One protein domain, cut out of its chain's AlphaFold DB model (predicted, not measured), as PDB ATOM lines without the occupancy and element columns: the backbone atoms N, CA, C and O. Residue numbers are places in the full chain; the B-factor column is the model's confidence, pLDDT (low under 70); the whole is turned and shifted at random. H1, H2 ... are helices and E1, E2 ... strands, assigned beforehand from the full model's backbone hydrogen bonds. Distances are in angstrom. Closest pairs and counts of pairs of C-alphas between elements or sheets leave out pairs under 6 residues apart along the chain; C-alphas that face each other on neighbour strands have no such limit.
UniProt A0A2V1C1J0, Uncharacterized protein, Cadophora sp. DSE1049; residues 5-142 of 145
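This is residues 5 to 142 of the 145 residues of an uncharacterized protein of Cadophora sp. DSE1049 (UniProt A0A2V1C1J0). A strongly twisted sheet of five short strands forms the core, with H2 packed over one face and, on the opposite face, the short H3 and the far end of the long H4, residues 104 to 109. H6 packs near the edge strand E5, H1 lies beyond the sheet near the first residues of H2, and residues 121 to 126, of which 124 to 126 belong to H5, stick out. The printed part has 138 residues with six named helices and five named strands, in the order E1 H1 E2 E3 H2 E4 H3 H4 E5 H5 H6. The sheet order is E2 E1 E4 E3 E5, mixed, and the class is mixed, helices and strands. The whole is compact, with a radius of gyration of the C-alphas of 14.6 A and spans of 40 by 38 by 37 A.

E1, residues 5 to 10, begins at C-alpha 5 at (96.549, 128.765, 148.519) and is 15.0 A long. H1 follows with residues 16 to 21, then E2 with residues 34 to 39, 15.6 A, and E3 with residues 47 to 51, 12.9 A. H2, residues 64 to 76, is 18.4 A long. E4 has residues 80 to 82 and H3 has residues 84 to 87. H4, residues 94 to 109, is the longest helix with 24.5 A and begins at C-alpha 94 at (80.123, 119.815, 139.421). E5 has residues 112 to 115 and H5 has residues 124 to 128. H6, residues 131 to 140, is 14.7 A long and ends at C-alpha 140 at (106.937, 121.377, 128.788).

In the sheet, E1 pairs with E2 over residues 5 to 9 and with E4 over residues 9 to 10, a staggered pairing. E2 and E1 are antiparallel, with N 35 and O 8 2.8 A apart. E1 and E4 are antiparallel, with N 9 and O 81 2.8 A apart. E4 and E3 are parallel, with N 50 and O 82 2.8 A apart, and so are E3 and E5, with N 49 and O 112 2.8 A apart. From edge to edge the strands' lines turn by 131 degrees. E3, H2 and E4 form a strand-helix-strand unit, two parallel neighbour strands with a helix between them along the chain, and its crossover is right-handed. E4, H3, H4 and E5 form a split unit, with E3 between its two strands in the sheet, also right-handed. The sheet and its helices make three layers, helices on both faces of one sheet, with H2 on one face and H4 on the opposite face. H2 has a height over the sheet of 7.7 A and is over E3; its closest C-alphas to E5 are those of Ala 69 and Ile 114, 6.3 A. H4 has a height of 10.1 A and is only just over E4, with 3 of its C-alphas falling on that strand. H3, on the same face as H4, comes closest to E1 at the C-alphas of Gln 7 and Ser 87, 4.5 A. H6 is on the sheet, its closest C-alphas to E5 being those of Tyr 140 and Ile 113, 6.6 A. H1 and H2 only just touch, with 3 pairs of C-alphas within 8 A, through residues 64 to 67 of H2 alone; the closest C-alphas are those of Glu 16 and Phe 67, 6.9 A. Every O i to N i+4 pair is within hydrogen-bond range in H1, H2 and H5, against 8 of 12 in H4 and 5 of 6 in H6; H3 is too short for such a pair.

The two C-alphas farthest apart are those of Glu 28 and His 142, 40.5 A. The printed part has no cut. The links H1 to E2 and E3 to H2 are long, with 12 residues each. The mean pLDDT of the printed part is 72.3, and residues 16 to 31, 53 to 63 and 116 to 142 are under 70.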
ATOM      1  N   SER A   5      95.782 129.678 147.674       89.00
ATOM      2  CA  SER A   5      96.549 128.765 148.519       89.00
ATOM      3  C   SER A   5      96.300 127.324 148.102       89.00
ATOM      4  O   SER A   5      95.143 126.917 147.991       89.00
ATOM      5  N   TRP A   6      97.365 126.549 147.934       90.69
ATOM      6  CA  TRP A   6      97.304 125.174 147.443       90.69
ATOM      7  C   TRP A   6      98.009 124.227 148.409       90.69
ATOM      8  O   TRP A   6      99.068 124.559 148.937       90.69
ATOM      9  N   GLN A   7      97.439 123.042 148.638       90.94
ATOM     10  CA  GLN A   7      98.156 121.975 149.338       90.94
ATOM     11  C   GLN A   7      99.223 121.399 148.407       90.94
ATOM     12  O   GLN A   7      98.920 121.031 147.273       90.94
ATOM     13  N   ALA A   8     100.459 121.308 148.883       91.19
ATOM     14  CA  ALA A   8     101.563 120.687 148.167       91.19
ATOM     15  C   ALA A   8     102.211 119.612 149.036       91.19
ATOM     16  O   ALA A   8     102.346 119.784 150.246       91.19
ATOM     17  N   LEU A   9     102.638 118.522 148.416       89.38
ATOM     18  CA  LEU A   9     103.413 117.465 149.052       89.38
ATOM     19  C   LEU A   9     104.833 117.963 149.358       89.38
ATOM     20  O   LEU A   9     105.463 118.585 148.503       89.38
ATOM     21  N   VAL A  10     105.343 117.674 150.557       91.62
ATOM     22  CA  VAL A  10     106.698 118.056 150.991       91.62
ATOM     23  C   VAL A  10     107.694 116.968 150.592       91.62
ATOM     24  O   VAL A  10     107.781 115.918 151.227       91.62
ATOM     25  N   VAL A  11     108.462 117.214 149.530       89.38
ATOM     26  CA  VAL A  11     109.281 116.205 148.827       89.38
ATOM     27  C   VAL A  11     110.273 115.495 149.750       89.38
ATOM     28  O   VAL A  11     110.445 114.274 149.675       89.38
ATOM     29  N   ASN A  12     110.926 116.247 150.633       87.88
ATOM     30  CA  ASN A  12     111.997 115.733 151.491       87.88
ATOM     31  C   ASN A  12     111.489 115.018 152.748       87.88
ATOM     32  O   ASN A  12     112.243 114.278 153.371       87.88
ATOM     33  N   GLU A  13     110.220 115.198 153.102       87.19
ATOM     34  CA  GLU A  13     109.615 114.543 154.265       87.19
ATOM     35  C   GLU A  13     108.911 113.234 153.886       87.19
ATOM     36  O   GLU A  13     108.572 112.424 154.752       87.19
ATOM     37  N   VAL A  14     108.700 112.994 152.588       79.81
ATOM     38  CA  VAL A  14     108.046 111.774 152.117       79.81
ATOM     39  C   VAL A  14     108.999 110.588 152.190       79.81
ATOM     40  O   VAL A  14     110.054 110.558 151.556       79.81
ATOM     41  N   ASN A  15     108.599 109.555 152.922       75.94
ATOM     42  CA  ASN A  15     109.285 108.273 152.889       75.94
ATOM     43  C   ASN A  15     108.788 107.441 151.697       75.94
ATOM     44  O   ASN A  15     107.606 107.120 151.589       75.94
ATOM     45  N   GLU A  16     109.715 107.059 150.823       66.12
ATOM     46  CA  GLU A  16     109.451 106.259 149.625       66.12
ATOM     47  C   GLU A  16     108.830 104.891 149.938       66.12
ATOM     48  O   GLU A  16     107.961 104.424 149.205       66.12
ATOM     49  N   TYR A  17     109.222 104.270 151.055       66.06
ATOM     50  CA  TYR A  17     108.646 103.001 151.497       66.06
ATOM     51  C   TYR A  17     107.158 103.143 151.852       66.06
ATOM     52  O   TYR A  17     106.351 102.274 151.516       66.06
ATOM     53  N   ASP A  18     106.800 104.265 152.481       64.19
ATOM     54  CA  ASP A  18     105.437 104.550 152.933       64.19
ATOM     55  C   ASP A  18     104.524 104.915 151.751       64.19
ATOM     56  O   ASP A  18     103.331 104.639 151.799       64.19
ATOM     57  N   LEU A  19     105.064 105.450 150.650       62.81
ATOM     58  CA  LEU A  19     104.291 105.677 149.424       62.81
ATOM     59  C   LEU A  19     103.831 104.379 148.769       62.81
ATOM     60  O   LEU A  19     102.706 104.327 148.292       62.81
ATOM     61  N   PHE A  20     104.671 103.343 148.726       59.03
ATOM     62  CA  PHE A  20     104.304 102.072 148.090       59.03
ATOM     63  C   PHE A  20     103.313 101.243 148.917       59.03
ATOM     64  O   PHE A  20     102.614 100.403 148.354       59.03
ATOM     65  N   HIS A  21     103.242 101.477 150.231       57.03
ATOM     66  CA  HIS A  21     102.528 100.600 151.167       57.03
ATOM     67  C   HIS A  21     101.508 101.319 152.071       57.03
ATOM     68  O   HIS A  21     100.809 100.653 152.831       57.03
ATOM     69  N   GLY A  22     101.426 102.650 152.031       51.22
ATOM     70  CA  GLY A  22     100.595 103.465 152.923       51.22
ATOM     71  C   GLY A  22      99.328 104.027 152.273       51.22
ATOM     72  O   GLY A  22      99.243 104.150 151.049       51.22
ATOM     73  N   ARG A  23      98.349 104.388 153.119       52.34
ATOM     74  CA  ARG A  23      97.093 105.045 152.726       52.34
ATOM     75  C   ARG A  23      97.093 106.549 152.995       52.34
ATOM     76  O   ARG A  23      97.611 107.008 154.008       52.34
ATOM     77  N   LEU A  24      96.493 107.310 152.072       49.88
ATOM     78  CA  LEU A  24      96.472 108.783 152.053       49.88
ATOM     79  C   LEU A  24      95.557 109.433 153.115       49.88
ATOM     80  O   LEU A  24      95.686 110.629 153.360       49.88
ATOM     81  N   ASP A  25      94.641 108.694 153.745       48.16
ATOM     82  CA  ASP A  25      93.657 109.214 154.715       48.16
ATOM     83  C   ASP A  25      94.051 109.074 156.188       48.16
ATOM     84  O   ASP A  25      93.291 109.488 157.065       48.16
ATOM     85  N   GLY A  26      95.211 108.484 156.480       47.03
ATOM     86  CA  GLY A  26      95.668 108.267 157.851       47.03
ATOM     87  C   GLY A  26      94.808 107.288 158.661       47.03
ATOM     88  O   GLY A  26      94.985 107.223 159.876       47.03
ATOM     89  N   THR A  27      93.897 106.529 158.035       47.81
ATOM     90  CA  THR A  27      93.109 105.507 158.747       47.81
ATOM     91  C   THR A  27      93.899 104.211 158.939       47.81
ATOM     92  O   THR A  27      93.791 103.606 160.001       47.81
ATOM     93  N   GLU A  28      94.779 103.852 157.994       42.84
ATOM     94  CA  GLU A  28      95.853 102.856 158.152       42.84
ATOM     95  C   GLU A  28      97.044 103.216 157.242       42.84
ATOM     96  O   GLU A  28      97.061 102.915 156.049       42.84
ATOM     97  N   GLY A  29      98.048 103.905 157.788       49.97
ATOM     98  CA  GLY A  29      99.228 104.352 157.041       49.97
ATOM     99  C   GLY A  29      99.771 105.687 157.545       49.97
ATOM    100  O   GLY A  29      99.096 106.421 158.265       49.97
ATOM    101  N   LYS A  30     101.024 105.992 157.201       54.81
ATOM    102  CA  LYS A  30     101.682 107.243 157.593       54.81
ATOM    103  C   LYS A  30     101.110 108.407 156.777       54.81
ATOM    104  O   LYS A  30     100.987 108.307 155.561       54.81
ATOM    105  N   ILE A  31     100.784 109.507 157.454       65.31
ATOM    106  CA  ILE A  31     100.258 110.731 156.838       65.31
ATOM    107  C   ILE A  31     101.275 111.259 155.818       65.31
ATOM    108  O   ILE A  31     102.448 111.431 156.156       65.31
ATOM    109  N   ILE A  32     100.832 111.528 154.585       71.94
ATOM    110  CA  ILE A  32     101.680 112.201 153.597       71.94
ATOM    111  C   ILE A  32     101.896 113.646 154.049       71.94
ATOM    112  O   ILE A  32     100.915 114.360 154.272       71.94
ATOM    113  N   PRO A  33     103.153 114.095 154.187       83.69
ATOM    114  CA  PRO A  33     103.437 115.442 154.640       83.69
ATOM    115  C   PRO A  33     103.057 116.425 153.536       83.69
ATOM    116  O   PRO A  33     103.553 116.359 152.406       83.69
ATOM    117  N   VAL A  34     102.147 117.331 153.877       87.88
ATOM    118  CA  VAL A  34     101.655 118.382 152.990       87.88
ATOM    119  C   VAL A  34     101.785 119.738 153.663       87.88
ATOM    120  O   VAL A  34     101.695 119.857 154.886       87.88
ATOM    121  N   LYS A  35     101.992 120.775 152.856       91.56
ATOM    122  CA  LYS A  35     102.089 122.162 153.297       91.56
ATOM    123  C   LYS A  35     101.255 123.049 152.387       91.56
ATOM    124  O   LYS A  35     101.245 122.880 151.170       91.56
ATOM    125  N   THR A  36     100.590 124.032 152.982       93.31
ATOM    126  CA  THR A  36      99.913 125.084 152.226       93.31
ATOM    127  C   THR A  36     100.944 126.037 151.626       93.31
ATOM    128  O   THR A  36     101.677 126.696 152.365       93.31
ATOM    129  N   ILE A  37     100.965 126.150 150.300       92.44
ATOM    130  CA  ILE A  37     101.807 127.084 149.550       92.44
ATOM    131  C   ILE A  37     100.932 128.197 148.975       92.44
ATOM    132  O   ILE A  37      99.863 127.941 148.419       92.44
ATOM    133  N   GLN A  38     101.378 129.443 149.135       91.06
ATOM    134  CA  GLN A  38     100.707 130.616 148.577       91.06
ATOM    135  C   GLN A  38     101.139 130.840 147.126       91.06
ATOM    136  O   GLN A  38     102.295 130.617 146.772       91.06
ATOM    137  N   SER A  39     100.205 131.300 146.301       83.38
ATOM    138  CA  SER A  39     100.427 131.708 144.918       83.38
ATOM    139  C   SER A  39     100.202 133.223 144.774       83.38
ATOM    140  O   SER A  39      99.204 133.729 145.301       83.38
ATOM    141  N   PRO A  40     101.076 133.966 144.063       84.31
ATOM    142  CA  PRO A  40     102.250 133.469 143.339       84.31
ATOM    143  C   PRO A  40     103.342 132.970 144.292       84.31
ATOM    144  O   PRO A  40     103.520 133.515 145.378       84.31
ATOM    145  N   VAL A  41     104.042 131.911 143.883       86.06
ATOM    146  CA  VAL A  41     105.123 131.322 144.679       86.06
ATOM    147  C   VAL A  41     106.328 132.258 144.650       86.06
ATOM    148  O   VAL A  41     106.687 132.755 143.584       86.06
ATOM    149  N   GLU A  42     106.927 132.500 145.817       87.31
ATOM    150  CA  GLU A  42     108.076 133.401 145.979       87.31
ATOM    151  C   GLU A  42     109.289 132.936 145.164       87.31
ATOM    152  O   GLU A  42     109.868 133.728 144.423       87.31
ATOM    153  N   ASP A  43     109.608 131.641 145.238       90.56
ATOM    154  CA  ASP A  43     110.626 131.000 144.408       90.56
ATOM    155  C   ASP A  43     110.021 129.837 143.597       90.56
ATOM    156  O   ASP A  43     109.915 128.710 144.099       90.56
ATOM    157  N   PRO A  44     109.631 130.079 142.331       88.38
ATOM    158  CA  PRO A  44     109.100 129.048 141.442       88.38
ATOM    159  C   PRO A  44     110.061 127.885 141.167       88.38
ATOM    160  O   PRO A  44     109.610 126.840 140.702       88.38
ATOM    161  N   SER A  45     111.366 128.040 141.431       88.19
ATOM    162  CA  SER A  45     112.348 126.969 141.232       88.19
ATOM    163  C   SER A  45     112.284 125.889 142.314       88.19
ATOM    164  O   SER A  45     112.739 124.778 142.078       88.19
ATOM    165  N   THR A  46     111.655 126.176 143.460       93.06
ATOM    166  CA  THR A  46     111.484 125.229 144.582       93.06
ATOM    167  C   THR A  46     110.207 124.396 144.484       93.06
ATOM    168  O   THR A  46     109.945 123.542 145.333       93.06
ATOM    169  N   VAL A  47     109.384 124.631 143.462       93.12
ATOM    170  CA  VAL A  47     108.057 124.030 143.325       93.12
ATOM    171  C   VAL A  47     107.854 123.442 141.938       93.12
ATOM    172  O   VAL A  47     108.302 123.993 140.934       93.12
ATOM    173  N   ALA A  48     107.121 122.335 141.867       89.06
ATOM    174  CA  ALA A  48     106.686 121.788 140.590       89.06
ATOM    175  C   ALA A  48     105.263 121.232 140.657       89.06
ATOM    176  O   ALA A  48     104.790 120.797 141.707       89.06
ATOM    177  N   VAL A  49     104.580 121.236 139.517       88.19
ATOM    178  CA  VAL A  49     103.310 120.537 139.318       88.19
ATOM    179  C   VAL A  49     103.595 119.168 138.719       88.19
ATOM    180  O   VAL A  49     104.329 119.048 137.734       88.19
ATOM    181  N   VAL A  50     103.009 118.130 139.306       83.81
ATOM    182  CA  VAL A  50     103.019 116.783 138.743       83.81
ATOM    183  C   VAL A  50     101.907 116.683 137.717       83.81
ATOM    184  O   VAL A  50     100.725 116.763 138.027       83.81
ATOM    185  N   SER A  51     102.326 116.482 136.481       75.12
ATOM    186  CA  SER A  51     101.483 116.409 135.303       75.12
ATOM    187  C   SER A  51     101.253 114.935 134.961       75.12
ATOM    188  O   SER A  51     101.962 114.349 134.145       75.12
ATOM    189  N   TRP A  52     100.334 114.304 135.711       71.00
ATOM    190  CA  TRP A  52      99.706 113.002 135.427       71.00
ATOM    191  C   TRP A  52      98.610 112.650 136.449       71.00
ATOM    192  O   TRP A  52      98.548 113.197 137.549       71.00
ATOM    193  N   ARG A  53      97.769 111.666 136.104       60.97
ATOM    194  CA  ARG A  53      96.723 111.122 136.975       60.97
ATOM    195  C   ARG A  53      97.304 110.094 137.954       60.97
ATOM    196  O   ARG A  53      98.026 109.191 137.548       60.97
ATOM    197  N   TRP A  54      96.917 110.178 139.225       61.22
ATOM    198  CA  TRP A  54      97.170 109.127 140.220       61.22
ATOM    199  C   TRP A  54      96.682 107.762 139.692       61.22
ATOM    200  O   TRP A  54      95.507 107.622 139.350       61.22
ATOM    201  N   ASP A  55      97.579 106.776 139.596       60.31
ATOM    202  CA  ASP A  55      97.336 105.430 139.038       60.31
ATOM    203  C   ASP A  55      96.865 104.401 140.083       60.31
ATOM    204  O   ASP A  55      96.657 103.232 139.758       60.31
ATOM    205  N   GLY A  56      96.648 104.826 141.330       56.06
ATOM    206  CA  GLY A  56      96.055 103.990 142.374       56.06
ATOM    207  C   GLY A  56      94.576 103.675 142.113       56.06
ATOM    208  O   GLY A  56      93.794 104.544 141.726       56.06
ATOM    209  N   THR A  57      94.186 102.420 142.352       51.53
ATOM    210  CA  THR A  57      92.814 101.899 142.169       51.53
ATOM    211  C   THR A  57      91.814 102.403 143.204       51.53
ATOM    212  O   THR A  57      90.611 102.401 142.960       51.53
ATOM    213  N   ASP A  58      92.316 102.836 144.352       51.88
ATOM    214  CA  ASP A  58      91.573 103.559 145.370       51.88
ATOM    215  C   ASP A  58      92.357 104.842 145.655       51.88
ATOM    216  O   ASP A  58      93.565 104.884 145.396       51.88
ATOM    217  N   ARG A  59      91.710 105.886 146.182       51.69
ATOM    218  CA  ARG A  59      92.296 107.236 146.389       51.69
ATOM    219  C   ARG A  59      93.572 107.260 147.257       51.69
ATOM    220  O   ARG A  59      93.998 108.331 147.656       51.69
ATOM    221  N   MET A  60      94.086 106.102 147.672       51.97
ATOM    222  CA  MET A  60      94.835 105.877 148.900       51.97
ATOM    223  C   MET A  60      95.748 104.647 148.840       51.97
ATOM    224  O   MET A  60      96.078 104.117 149.884       51.97
ATOM    225  N   VAL A  61      96.127 104.132 147.671       52.03
ATOM    226  CA  VAL A  61      97.178 103.099 147.591       52.03
ATOM    227  C   VAL A  61      98.214 103.568 146.585       52.03
ATOM    228  O   VAL A  61      97.841 104.114 145.545       52.03
ATOM    229  N   GLY A  62      99.485 103.428 146.959       60.12
ATOM    230  CA  GLY A  62     100.661 104.004 146.316       60.12
ATOM    231  C   GLY A  62     100.624 104.174 144.803       60.12
ATOM    232  O   GLY A  62     100.198 103.289 144.067       60.12
ATOM    233  N   SER A  63     101.141 105.315 144.345       69.75
ATOM    234  CA  SER A  63     101.295 105.640 142.928       69.75
ATOM    235  C   SER A  63     102.760 105.528 142.515       69.75
ATOM    236  O   SER A  63     103.622 106.250 143.029       69.75
ATOM    237  N   ARG A  64     103.046 104.656 141.539       70.06
ATOM    238  CA  ARG A  64     104.392 104.535 140.954       70.06
ATOM    239  C   ARG A  64     104.797 105.832 140.261       70.06
ATOM    240  O   ARG A  64     105.955 106.232 140.324       70.06
ATOM    241  N   ASN A  65     103.830 106.516 139.657       74.06
ATOM    242  CA  ASN A  65     104.046 107.803 139.008       74.06
ATOM    243  C   ASN A  65     104.440 108.892 139.999       74.06
ATOM    244  O   ASN A  65     105.408 109.607 139.757       74.06
ATOM    245  N   VAL A  66     103.761 108.979 141.145       76.00
ATOM    246  CA  VAL A  66     104.131 109.943 142.189       76.00
ATOM    247  C   VAL A  66     105.482 109.608 142.807       76.00
ATOM    248  O   VAL A  66     106.270 110.517 143.048       76.00
ATOM    249  N   PHE A  67     105.806 108.327 142.980       77.38
ATOM    250  CA  PHE A  67     107.154 107.924 143.375       77.38
ATOM    251  C   PHE A  67     108.216 108.419 142.377       77.38
ATOM    252  O   PHE A  67     109.175 109.084 142.770       77.38
ATOM    253  N   CYS A  68     108.026 108.161 141.079       76.56
ATOM    254  CA  CYS A  68     108.933 108.639 140.035       76.56
ATOM    255  C   CYS A  68     109.030 110.172 140.021       76.56
ATOM    256  O   CYS A  68     110.128 110.713 139.881       76.56
ATOM    257  N   ALA A  69     107.907 110.869 140.215       81.19
ATOM    258  CA  ALA A  69     107.865 112.323 140.279       81.19
ATOM    259  C   ALA A  69     108.635 112.871 141.489       81.19
ATOM    260  O   ALA A  69     109.403 113.812 141.332       81.19
ATOM    261  N   ILE A  70     108.499 112.260 142.670       82.75
ATOM    262  CA  ILE A  70     109.236 112.637 143.888       82.75
ATOM    263  C   ILE A  70     110.733 112.394 143.718       82.75
ATOM    264  O   ILE A  70     111.539 113.260 144.055       82.75
ATOM    265  N   HIS A  71     111.121 111.252 143.149       81.69
ATOM    266  CA  HIS A  71     112.527 110.969 142.862       81.69
ATOM    267  C   HIS A  71     113.127 111.996 141.898       81.69
ATOM    268  O   HIS A  71     114.241 112.482 142.100       81.69
ATOM    269  N   GLN A  72     112.378 112.362 140.857       82.00
ATOM    270  CA  GLN A  72     112.802 113.381 139.905       82.00
ATOM    271  C   GLN A  72     112.867 114.774 140.552       82.00
ATOM    272  O   GLN A  72     113.853 115.484 140.364       82.00
ATOM    273  N   ALA A  73     111.878 115.127 141.371       85.88
ATOM    274  CA  ALA A  73     111.825 116.375 142.124       85.88
ATOM    275  C   ALA A  73     113.057 116.551 143.024       85.88
ATOM    276  O   ALA A  73     113.698 117.598 142.987       85.88
ATOM    277  N   ARG A  74     113.468 115.493 143.737       87.94
ATOM    278  CA  ARG A  74     114.688 115.491 144.567       87.94
ATOM    279  C   ARG A  74     115.943 115.796 143.765       87.94
ATOM    280  O   ARG A  74     116.766 116.598 144.194       87.94
ATOM    281  N   LYS A  75     116.092 115.184 142.588       84.56
ATOM    282  CA  LYS A  75     117.239 115.438 141.701       84.56
ATOM    283  C   LYS A  75     117.280 116.874 141.189       84.56
ATOM    284  O   LYS A  75     118.362 117.390 140.937       84.56
ATOM    285  N   MET A  76     116.112 117.484 141.019       85.19
ATOM    286  CA  MET A  76     115.951 118.859 140.550       85.19
ATOM    287  C   MET A  76     116.033 119.892 141.683       85.19
ATOM    288  O   MET A  76     116.036 121.083 141.399       85.19
ATOM    289  N   GLY A  77     116.105 119.464 142.950       88.62
ATOM    290  CA  GLY A  77     116.087 120.371 144.102       88.62
ATOM    291  C   GLY A  77     114.709 120.968 144.412       88.62
ATOM    292  O   GLY A  77     114.630 121.957 145.130       88.62
ATOM    293  N   ILE A  78     113.628 120.376 143.897       92.75
ATOM    294  CA  ILE A  78     112.253 120.800 144.187       92.75
ATOM    295  C   ILE A  78     111.888 120.413 145.626       92.75
ATOM    296  O   ILE A  78     112.041 119.260 146.032       92.75
ATOM    297  N   GLU A  79     111.342 121.365 146.378       95.00
ATOM    298  CA  GLU A  79     110.908 121.184 147.764       95.00
ATOM    299  C   GLU A  79     109.438 120.769 147.876       95.00
ATOM    300  O   GLU A  79     109.095 119.942 148.728       95.00
ATOM    301  N   TYR A  80     108.570 121.317 147.015       94.12
ATOM    302  CA  TYR A  80     107.128 121.076 147.078       94.12
ATOM    303  C   TYR A  80     106.543 120.631 145.739       94.12
ATOM    304  O   TYR A  80     106.817 121.219 144.690       94.12
ATOM    305  N   LEU A  81     105.681 119.615 145.787       89.94
ATOM    306  CA  LEU A  81     104.968 119.103 144.620       89.94
ATOM    307  C   LEU A  81     103.470 119.345 144.721       89.94
ATOM    308  O   LEU A  81     102.803 118.856 145.633       89.94
ATOM    309  N   PHE A  82     102.928 120.044 143.733       89.44
ATOM    310  CA  PHE A  82     101.494 120.109 143.509       89.44
ATOM    311  C   PHE A  82     101.049 118.862 142.750       89.44
ATOM    312  O   PHE A  82     101.583 118.550 141.689       89.44
ATOM    313  N   ILE A  83     100.078 118.141 143.299       84.12
ATOM    314  CA  ILE A  83      99.544 116.900 142.732       84.12
ATOM    315  C   ILE A  83      98.030 117.018 142.819       84.12
ATOM    316  O   ILE A  83      97.531 117.217 143.919       84.12
ATOM    317  N   ASP A  84      97.293 116.853 141.722       81.06
ATOM    318  CA  ASP A  84      95.839 117.091 141.671       81.06
ATOM    319  C   ASP A  84      95.063 116.474 142.844       81.06
ATOM    320  O   ASP A  84      94.261 117.148 143.482       81.06
ATOM    321  N   VAL A  85      95.337 115.207 143.181       78.31
ATOM    322  CA  VAL A  85      94.642 114.489 144.269       78.31
ATOM    323  C   VAL A  85      94.915 115.073 145.664       78.31
ATOM    324  O   VAL A  85      94.121 114.872 146.578       78.31
ATOM    325  N   VAL A  86      96.031 115.788 145.822       81.81
ATOM    326  CA  VAL A  86      96.449 116.462 147.059       81.81
ATOM    327  C   VAL A  86      96.010 117.926 147.052       81.81
ATOM    328  O   VAL A  86      95.530 118.438 148.059       81.81
ATOM    329  N   SER A  87      96.197 118.607 145.924       85.44
ATOM    330  CA  SER A  87      96.058 120.054 145.787       85.44
ATOM    331  C   SER A  87      94.624 120.511 145.525       85.44
ATOM    332  O   SER A  87      94.274 121.624 145.915       85.44
ATOM    333  N   ILE A  88      93.806 119.680 144.873       83.62
ATOM    334  CA  ILE A  88      92.394 119.949 144.566       83.62
ATOM    335  C   ILE A  88      91.525 119.214 145.588       83.62
ATOM    336  O   ILE A  88      91.754 118.038 145.882       83.62
ATOM    337  N   ASP A  89      90.499 119.887 146.106       81.88
ATOM    338  CA  ASP A  89      89.561 119.286 147.046       81.88
ATOM    339  C   ASP A  89      88.650 118.279 146.327       81.88
ATOM    340  O   ASP A  89      87.691 118.617 145.634       81.88
ATOM    341  N   GLN A  90      88.945 116.998 146.546       74.62
ATOM    342  CA  GLN A  90      88.243 115.858 145.955       74.62
ATOM    343  C   GLN A  90      86.828 115.627 146.519       74.62
ATOM    344  O   GLN A  90      86.193 114.615 146.186       74.62
ATOM    345  N   ARG A  91      86.361 116.487 147.434       80.25
ATOM    346  CA  ARG A  91      84.981 116.512 147.948       80.25
ATOM    347  C   ARG A  91      84.079 117.431 147.130       80.25
ATOM    348  O   ARG A  91      82.862 117.283 147.208       80.25
ATOM    349  N   LEU A  92      84.660 118.350 146.357       76.94
ATOM    350  CA  LEU A  92      83.910 119.222 145.463       76.94
ATOM    351  C   LEU A  92      83.300 118.417 144.314       76.94
ATOM    352  O   LEU A  92      83.814 117.376 143.899       76.94
ATOM    353  N   SER A  93      82.189 118.916 143.781       82.50
ATOM    354  CA  SER A  93      81.488 118.292 142.660       82.50
ATOM    355  C   SER A  93      80.980 119.347 141.680       82.50
ATOM    356  O   SER A  93      80.891 120.526 142.019       82.50
ATOM    357  N   GLY A  94      80.673 118.929 140.449       84.06
ATOM    358  CA  GLY A  94      80.123 119.815 139.421       84.06
ATOM    359  C   GLY A  94      81.014 121.026 139.129       84.06
ATOM    360  O   GLY A  94      82.225 120.892 138.941       84.06
ATOM    361  N   ASP A  95      80.400 122.204 139.097       83.69
ATOM    362  CA  ASP A  95      81.043 123.450 138.672       83.69
ATOM    363  C   ASP A  95      82.153 123.920 139.623       83.69
ATOM    364  O   ASP A  95      83.126 124.527 139.178       83.69
ATOM    365  N   GLU A  96      82.063 123.608 140.920       81.75
ATOM    366  CA  GLU A  96      83.074 124.000 141.912       81.75
ATOM    367  C   GLU A  96      84.401 123.274 141.675       81.75
ATOM    368  O   GLU A  96      85.468 123.891 141.690       81.75
ATOM    369  N   LEU A  97      84.327 121.974 141.373       79.50
ATOM    370  CA  LEU A  97      85.496 121.171 141.022       79.50
ATOM    371  C   LEU A  97      86.114 121.647 139.700       79.50
ATOM    372  O   LEU A  97      87.335 121.740 139.588       79.50
ATOM    373  N   ILE A  98      85.278 121.983 138.711       77.69
ATOM    374  CA  ILE A  98      85.739 122.525 137.425       77.69
ATOM    375  C   ILE A  98      86.454 123.860 137.641       77.69
ATOM    376  O   ILE A  98      87.557 124.052 137.129       77.69
ATOM    377  N   SER A  99      85.860 124.766 138.419       82.88
ATOM    378  CA  SER A  99      86.441 126.073 138.726       82.88
ATOM    379  C   SER A  99      87.798 125.930 139.417       82.88
ATOM    380  O   SER A  99      88.786 126.524 138.983       82.88
ATOM    381  N   GLN A 100      87.883 125.061 140.431       83.44
ATOM    382  CA  GLN A 100      89.140 124.809 141.131       83.44
ATOM    383  C   GLN A 100      90.187 124.160 140.217       83.44
ATOM    384  O   GLN A 100      91.352 124.547 140.263       83.44
ATOM    385  N   GLY A 101      89.789 123.233 139.342       81.62
ATOM    386  CA  GLY A 101      90.679 122.646 138.340       81.62
ATOM    387  C   GLY A 101      91.207 123.678 137.339       81.62
ATOM    388  O   GLY A 101      92.391 123.672 137.007       81.62
ATOM    389  N   VAL A 102      90.368 124.623 136.900       83.50
ATOM    390  CA  VAL A 102      90.796 125.740 136.040       83.50
ATOM    391  C   VAL A 102      91.793 126.635 136.770       83.50
ATOM    392  O   VAL A 102      92.803 127.026 136.180       83.50
ATOM    393  N   ASP A 103      91.560 126.945 138.042       85.69
ATOM    394  CA  ASP A 103      92.489 127.746 138.837       85.69
ATOM    395  C   ASP A 103      93.814 127.022 139.084       85.69
ATOM    396  O   ASP A 103      94.875 127.626 138.920       85.69
ATOM    397  N   PHE A 104      93.764 125.722 139.367       84.19
ATOM    398  CA  PHE A 104      94.944 124.875 139.496       84.19
ATOM    399  C   PHE A 104      95.735 124.821 138.182       84.19
ATOM    400  O   PHE A 104      96.959 124.950 138.174       84.19
ATOM    401  N   SER A 105      95.042 124.748 137.038       81.50
ATOM    402  CA  SER A 105      95.681 124.706 135.719       81.50
ATOM    403  C   SER A 105      96.586 125.917 135.446       81.50
ATOM    404  O   SER A 105      97.574 125.799 134.721       81.50
ATOM    405  N   LYS A 106      96.314 127.071 136.075       84.56
ATOM    406  CA  LYS A 106      97.134 128.283 135.930       84.56
ATOM    407  C   LYS A 106      98.542 128.108 136.507       84.56
ATOM    408  O   LYS A 106      99.457 128.742 135.985       84.56
ATOM    409  N   LEU A 107      98.735 127.226 137.497       81.75
ATOM    410  CA  LEU A 107     100.054 126.928 138.072       81.75
ATOM    411  C   LEU A 107     101.017 126.344 137.034       81.75
ATOM    412  O   LEU A 107     102.198 126.682 137.046       81.75
ATOM    413  N   HIS A 108     100.516 125.569 136.068       78.50
ATOM    414  CA  HIS A 108     101.332 124.986 134.994       78.50
ATOM    415  C   HIS A 108     102.058 126.033 134.138       78.50
ATOM    416  O   HIS A 108     102.986 125.703 133.410       78.50
ATOM    417  N   ARG A 109     101.624 127.298 134.176       80.38
ATOM    418  CA  ARG A 109     102.272 128.393 133.438       80.38
ATOM    419  C   ARG A 109     103.307 129.149 134.266       80.38
ATOM    420  O   ARG A 109     103.981 130.013 133.720       80.38
ATOM    421  N   THR A 110     103.375 128.894 135.571       81.00
ATOM    422  CA  THR A 110     104.161 129.696 136.519       81.00
ATOM    423  C   THR A 110     105.241 128.907 137.240       81.00
ATOM    424  O   THR A 110     106.170 129.519 137.751       81.00
ATOM    425  N   VAL A 111     105.114 127.582 137.317       85.44
ATOM    426  CA  VAL A 111     106.067 126.706 138.010       85.44
ATOM    427  C   VAL A 111     106.487 125.552 137.109       85.44
ATOM    428  O   VAL A 111     105.858 125.307 136.078       85.44
ATOM    429  N   GLN A 112     107.540 124.838 137.507       84.81
ATOM    430  CA  GLN A 112     108.047 123.711 136.735       84.81
ATOM    431  C   GLN A 112     107.025 122.576 136.637       84.81
ATOM    432  O   GLN A 112     106.199 122.382 137.529       84.81
ATOM    433  N   ILE A 113     107.100 121.795 135.560       83.69
ATOM    434  CA  ILE A 113     106.238 120.630 135.353       83.69
ATOM    435  C   ILE A 113     107.076 119.352 135.379       83.69
ATOM    436  O   ILE A 113     108.038 119.215 134.623       83.69
ATOM    437  N   ILE A 114     106.666 118.389 136.206       80.31
ATOM    438  CA  ILE A 114     107.195 117.024 136.203       80.31
ATOM    439  C   ILE A 114     106.137 116.098 135.610       80.31
ATOM    440  O   ILE A 114     105.100 115.829 136.212       80.31
ATOM    441  N   ALA A 115     106.425 115.599 134.415       74.62
ATOM    442  CA  ALA A 115     105.623 114.612 133.707       74.62
ATOM    443  C   ALA A 115     105.923 113.193 134.223       74.62
ATOM    444  O   ALA A 115     107.079 112.767 134.204       74.62
ATOM    445  N   ALA A 116     104.901 112.439 134.644       68.06
ATOM    446  CA  ALA A 116     105.071 111.086 135.190       68.06
ATOM    447  C   ALA A 116     104.067 110.099 134.574       68.06
ATOM    448  O   ALA A 116     103.003 109.888 135.126       68.06
ATOM    449  N   TYR A 117     104.405 109.502 133.427       64.12
ATOM    450  CA  TYR A 117     103.465 108.806 132.528       64.12
ATOM    451  C   TYR A 117     103.603 107.268 132.470       64.12
ATOM    452  O   TYR A 117     103.463 106.671 131.401       64.12
ATOM    453  N   ASP A 118     103.914 106.604 133.579       59.16
ATOM    454  CA  ASP A 118     104.095 105.148 133.617       59.16
ATOM    455  C   ASP A 118     102.766 104.442 133.956       59.16
ATOM    456  O   ASP A 118     102.278 104.499 135.083       59.16
ATOM    457  N   GLU A 119     102.147 103.783 132.972       57.91
ATOM    458  CA  GLU A 119     100.989 102.902 133.174       57.91
ATOM    459  C   GLU A 119     101.363 101.489 132.705       57.91
ATOM    460  O   GLU A 119     101.717 101.267 131.543       57.91
ATOM    461  N   PHE A 120     101.307 100.514 133.618       52.75
ATOM    462  CA  PHE A 120     101.719  99.142 133.323       52.75
ATOM    463  C   PHE A 120     100.812  98.517 132.251       52.75
ATOM    464  O   PHE A 120      99.594  98.466 132.401       52.75
ATOM    465  N   GLY A 121     101.408  98.013 131.165       54.44
ATOM    466  CA  GLY A 121     100.676  97.360 130.072       54.44
ATOM    467  C   GLY A 121     100.029  98.312 129.056       54.44
ATOM    468  O   GLY A 121      99.299  97.850 128.178       54.44
ATOM    469  N   VAL A 122     100.300  99.618 129.133       57.75
ATOM    470  CA  VAL A 122      99.832 100.599 128.147       57.75
ATOM    471  C   VAL A 122     100.970 100.988 127.210       57.75
ATOM    472  O   VAL A 122     102.092 101.247 127.638       57.75
ATOM    473  N   THR A 123     100.693 100.998 125.904       52.78
ATOM    474  CA  THR A 123     101.689 101.396 124.906       52.78
ATOM    475  C   THR A 123     101.895 102.907 124.924       52.78
ATOM    476  O   THR A 123     100.971 103.672 125.210       52.78
ATOM    477  N   VAL A 124     103.102 103.345 124.561       48.12
ATOM    478  CA  VAL A 124     103.455 104.769 124.476       48.12
ATOM    479  C   VAL A 124     102.468 105.527 123.584       48.12
ATOM    480  O   VAL A 124     102.089 106.638 123.942       48.12
ATOM    481  N   GLU A 125     101.969 104.929 122.490       46.72
ATOM    482  CA  GLU A 125     100.966 105.572 121.626       46.72
ATOM    483  C   GLU A 125      99.653 105.857 122.363       46.72
ATOM    484  O   GLU A 125      99.053 106.918 122.195       46.72
ATOM    485  N   ARG A 126      99.204 104.928 123.213       48.94
ATOM    486  CA  ARG A 126      97.991 105.111 124.016       48.94
ATOM    487  C   ARG A 126      98.188 106.150 125.106       48.94
ATOM    488  O   ARG A 126      97.254 106.905 125.373       48.94
ATOM    489  N   THR A 127      99.379 106.209 125.690       48.88
ATOM    490  CA  THR A 127      99.761 107.271 126.618       48.88
ATOM    491  C   THR A 127      99.673 108.618 125.895       48.88
ATOM    492  O   THR A 127      98.782 109.396 126.213       48.88
ATOM    493  N   ILE A 128     100.449 108.851 124.829       41.19
ATOM    494  CA  ILE A 128     100.520 110.149 124.115       41.19
ATOM    495  C   ILE A 128      99.229 110.571 123.391       41.19
ATOM    496  O   ILE A 128      99.046 111.754 123.119       41.19
ATOM    497  N   SER A 129      98.327 109.636 123.071       38.09
ATOM    498  CA  SER A 129      97.044 109.929 122.405       38.09
ATOM    499  C   SER A 129      96.021 110.650 123.290       38.09
ATOM    500  O   SER A 129      94.962 111.059 122.808       38.09
ATOM    501  N   ARG A 130      96.302 110.805 124.590       48.25
ATOM    502  CA  ARG A 130      95.393 111.468 125.525       48.25
ATOM    503  C   ARG A 130      95.468 112.990 125.313       48.25
ATOM    504  O   ARG A 130      96.553 113.556 125.446       48.25
ATOM    505  N   PRO A 131      94.346 113.674 125.009       38.03
ATOM    506  CA  PRO A 131      94.356 115.069 124.551       38.03
ATOM    507  C   PRO A 131      95.078 116.060 125.473       38.03
ATOM    508  O   PRO A 131      95.632 117.049 124.999       38.03
ATOM    509  N   TRP A 132      95.102 115.802 126.782       51.88
ATOM    510  CA  TRP A 132      95.777 116.666 127.750       51.88
ATOM    511  C   TRP A 132      97.304 116.513 127.746       51.88
ATOM    512  O   TRP A 132      97.982 117.510 127.966       51.88
ATOM    513  N   ILE A 133      97.857 115.348 127.380       52.31
ATOM    514  CA  ILE A 133      99.316 115.160 127.257       52.31
ATOM    515  C   ILE A 133      99.874 116.048 126.152       52.31
ATOM    516  O   ILE A 133     100.964 116.588 126.278       52.31
ATOM    517  N   PHE A 134      99.119 116.257 125.074       47.22
ATOM    518  CA  PHE A 134      99.551 117.159 124.011       47.22
ATOM    519  C   PHE A 134      99.657 118.610 124.508       47.22
ATOM    520  O   PHE A 134     100.600 119.320 124.153       47.22
ATOM    521  N   SER A 135      98.739 119.032 125.383       50.38
ATOM    522  CA  SER A 135      98.805 120.327 126.069       50.38
ATOM    523  C   SER A 135      99.971 120.389 127.061       50.38
ATOM    524  O   SER A 135     100.660 121.401 127.118       50.38
ATOM    525  N   GLU A 136     100.245 119.310 127.796       55.22
ATOM    526  CA  GLU A 136     101.340 119.221 128.774       55.22
ATOM    527  C   GLU A 136     102.724 119.169 128.108       55.22
ATOM    528  O   GLU A 136     103.632 119.863 128.545       55.22
ATOM    529  N   VAL A 137     102.886 118.454 126.992       56.16
ATOM    530  CA  VAL A 137     104.102 118.461 126.157       56.16
ATOM    531  C   VAL A 137     104.327 119.841 125.535       56.16
ATOM    532  O   VAL A 137     105.466 120.305 125.438       56.16
ATOM    533  N   HIS A 138     103.252 120.527 125.138       51.16
ATOM    534  CA  HIS A 138     103.340 121.910 124.676       51.16
ATOM    535  C   HIS A 138     103.785 122.852 125.805       51.16
ATOM    536  O   HIS A 138     104.641 123.702 125.579       51.16
ATOM    537  N   LEU A 139     103.272 122.670 127.025       49.66
ATOM    538  CA  LEU A 139     103.700 123.422 128.209       49.66
ATOM    539  C   LEU A 139     105.149 123.091 128.609       49.66
ATOM    540  O   LEU A 139     105.915 124.003 128.901       49.66
ATOM    541  N   TYR A 140     105.567 121.825 128.514       54.22
ATOM    542  CA  TYR A 140     106.937 121.377 128.788       54.22
ATOM    543  C   TYR A 140     107.960 122.038 127.858       54.22
ATOM    544  O   TYR A 140     109.056 122.396 128.281       54.22
ATOM    545  N   ARG A 141     107.596 122.276 126.590       52.72
ATOM    546  CA  ARG A 141     108.430 123.020 125.629       52.72
ATOM    547  C   ARG A 141     108.729 124.457 126.073       52.72
ATOM    548  O   ARG A 141     109.710 125.039 125.621       52.72
ATOM    549  N   HIS A 142     107.876 125.021 126.920       53.00
ATOM    550  CA  HIS A 142     107.987 126.377 127.447       53.00
ATOM    551  C   HIS A 142     108.390 126.410 128.924       53.00
ATOM    552  O   HIS A 142     108.336 127.476 129.536       53.00
TER     553      HIS A 142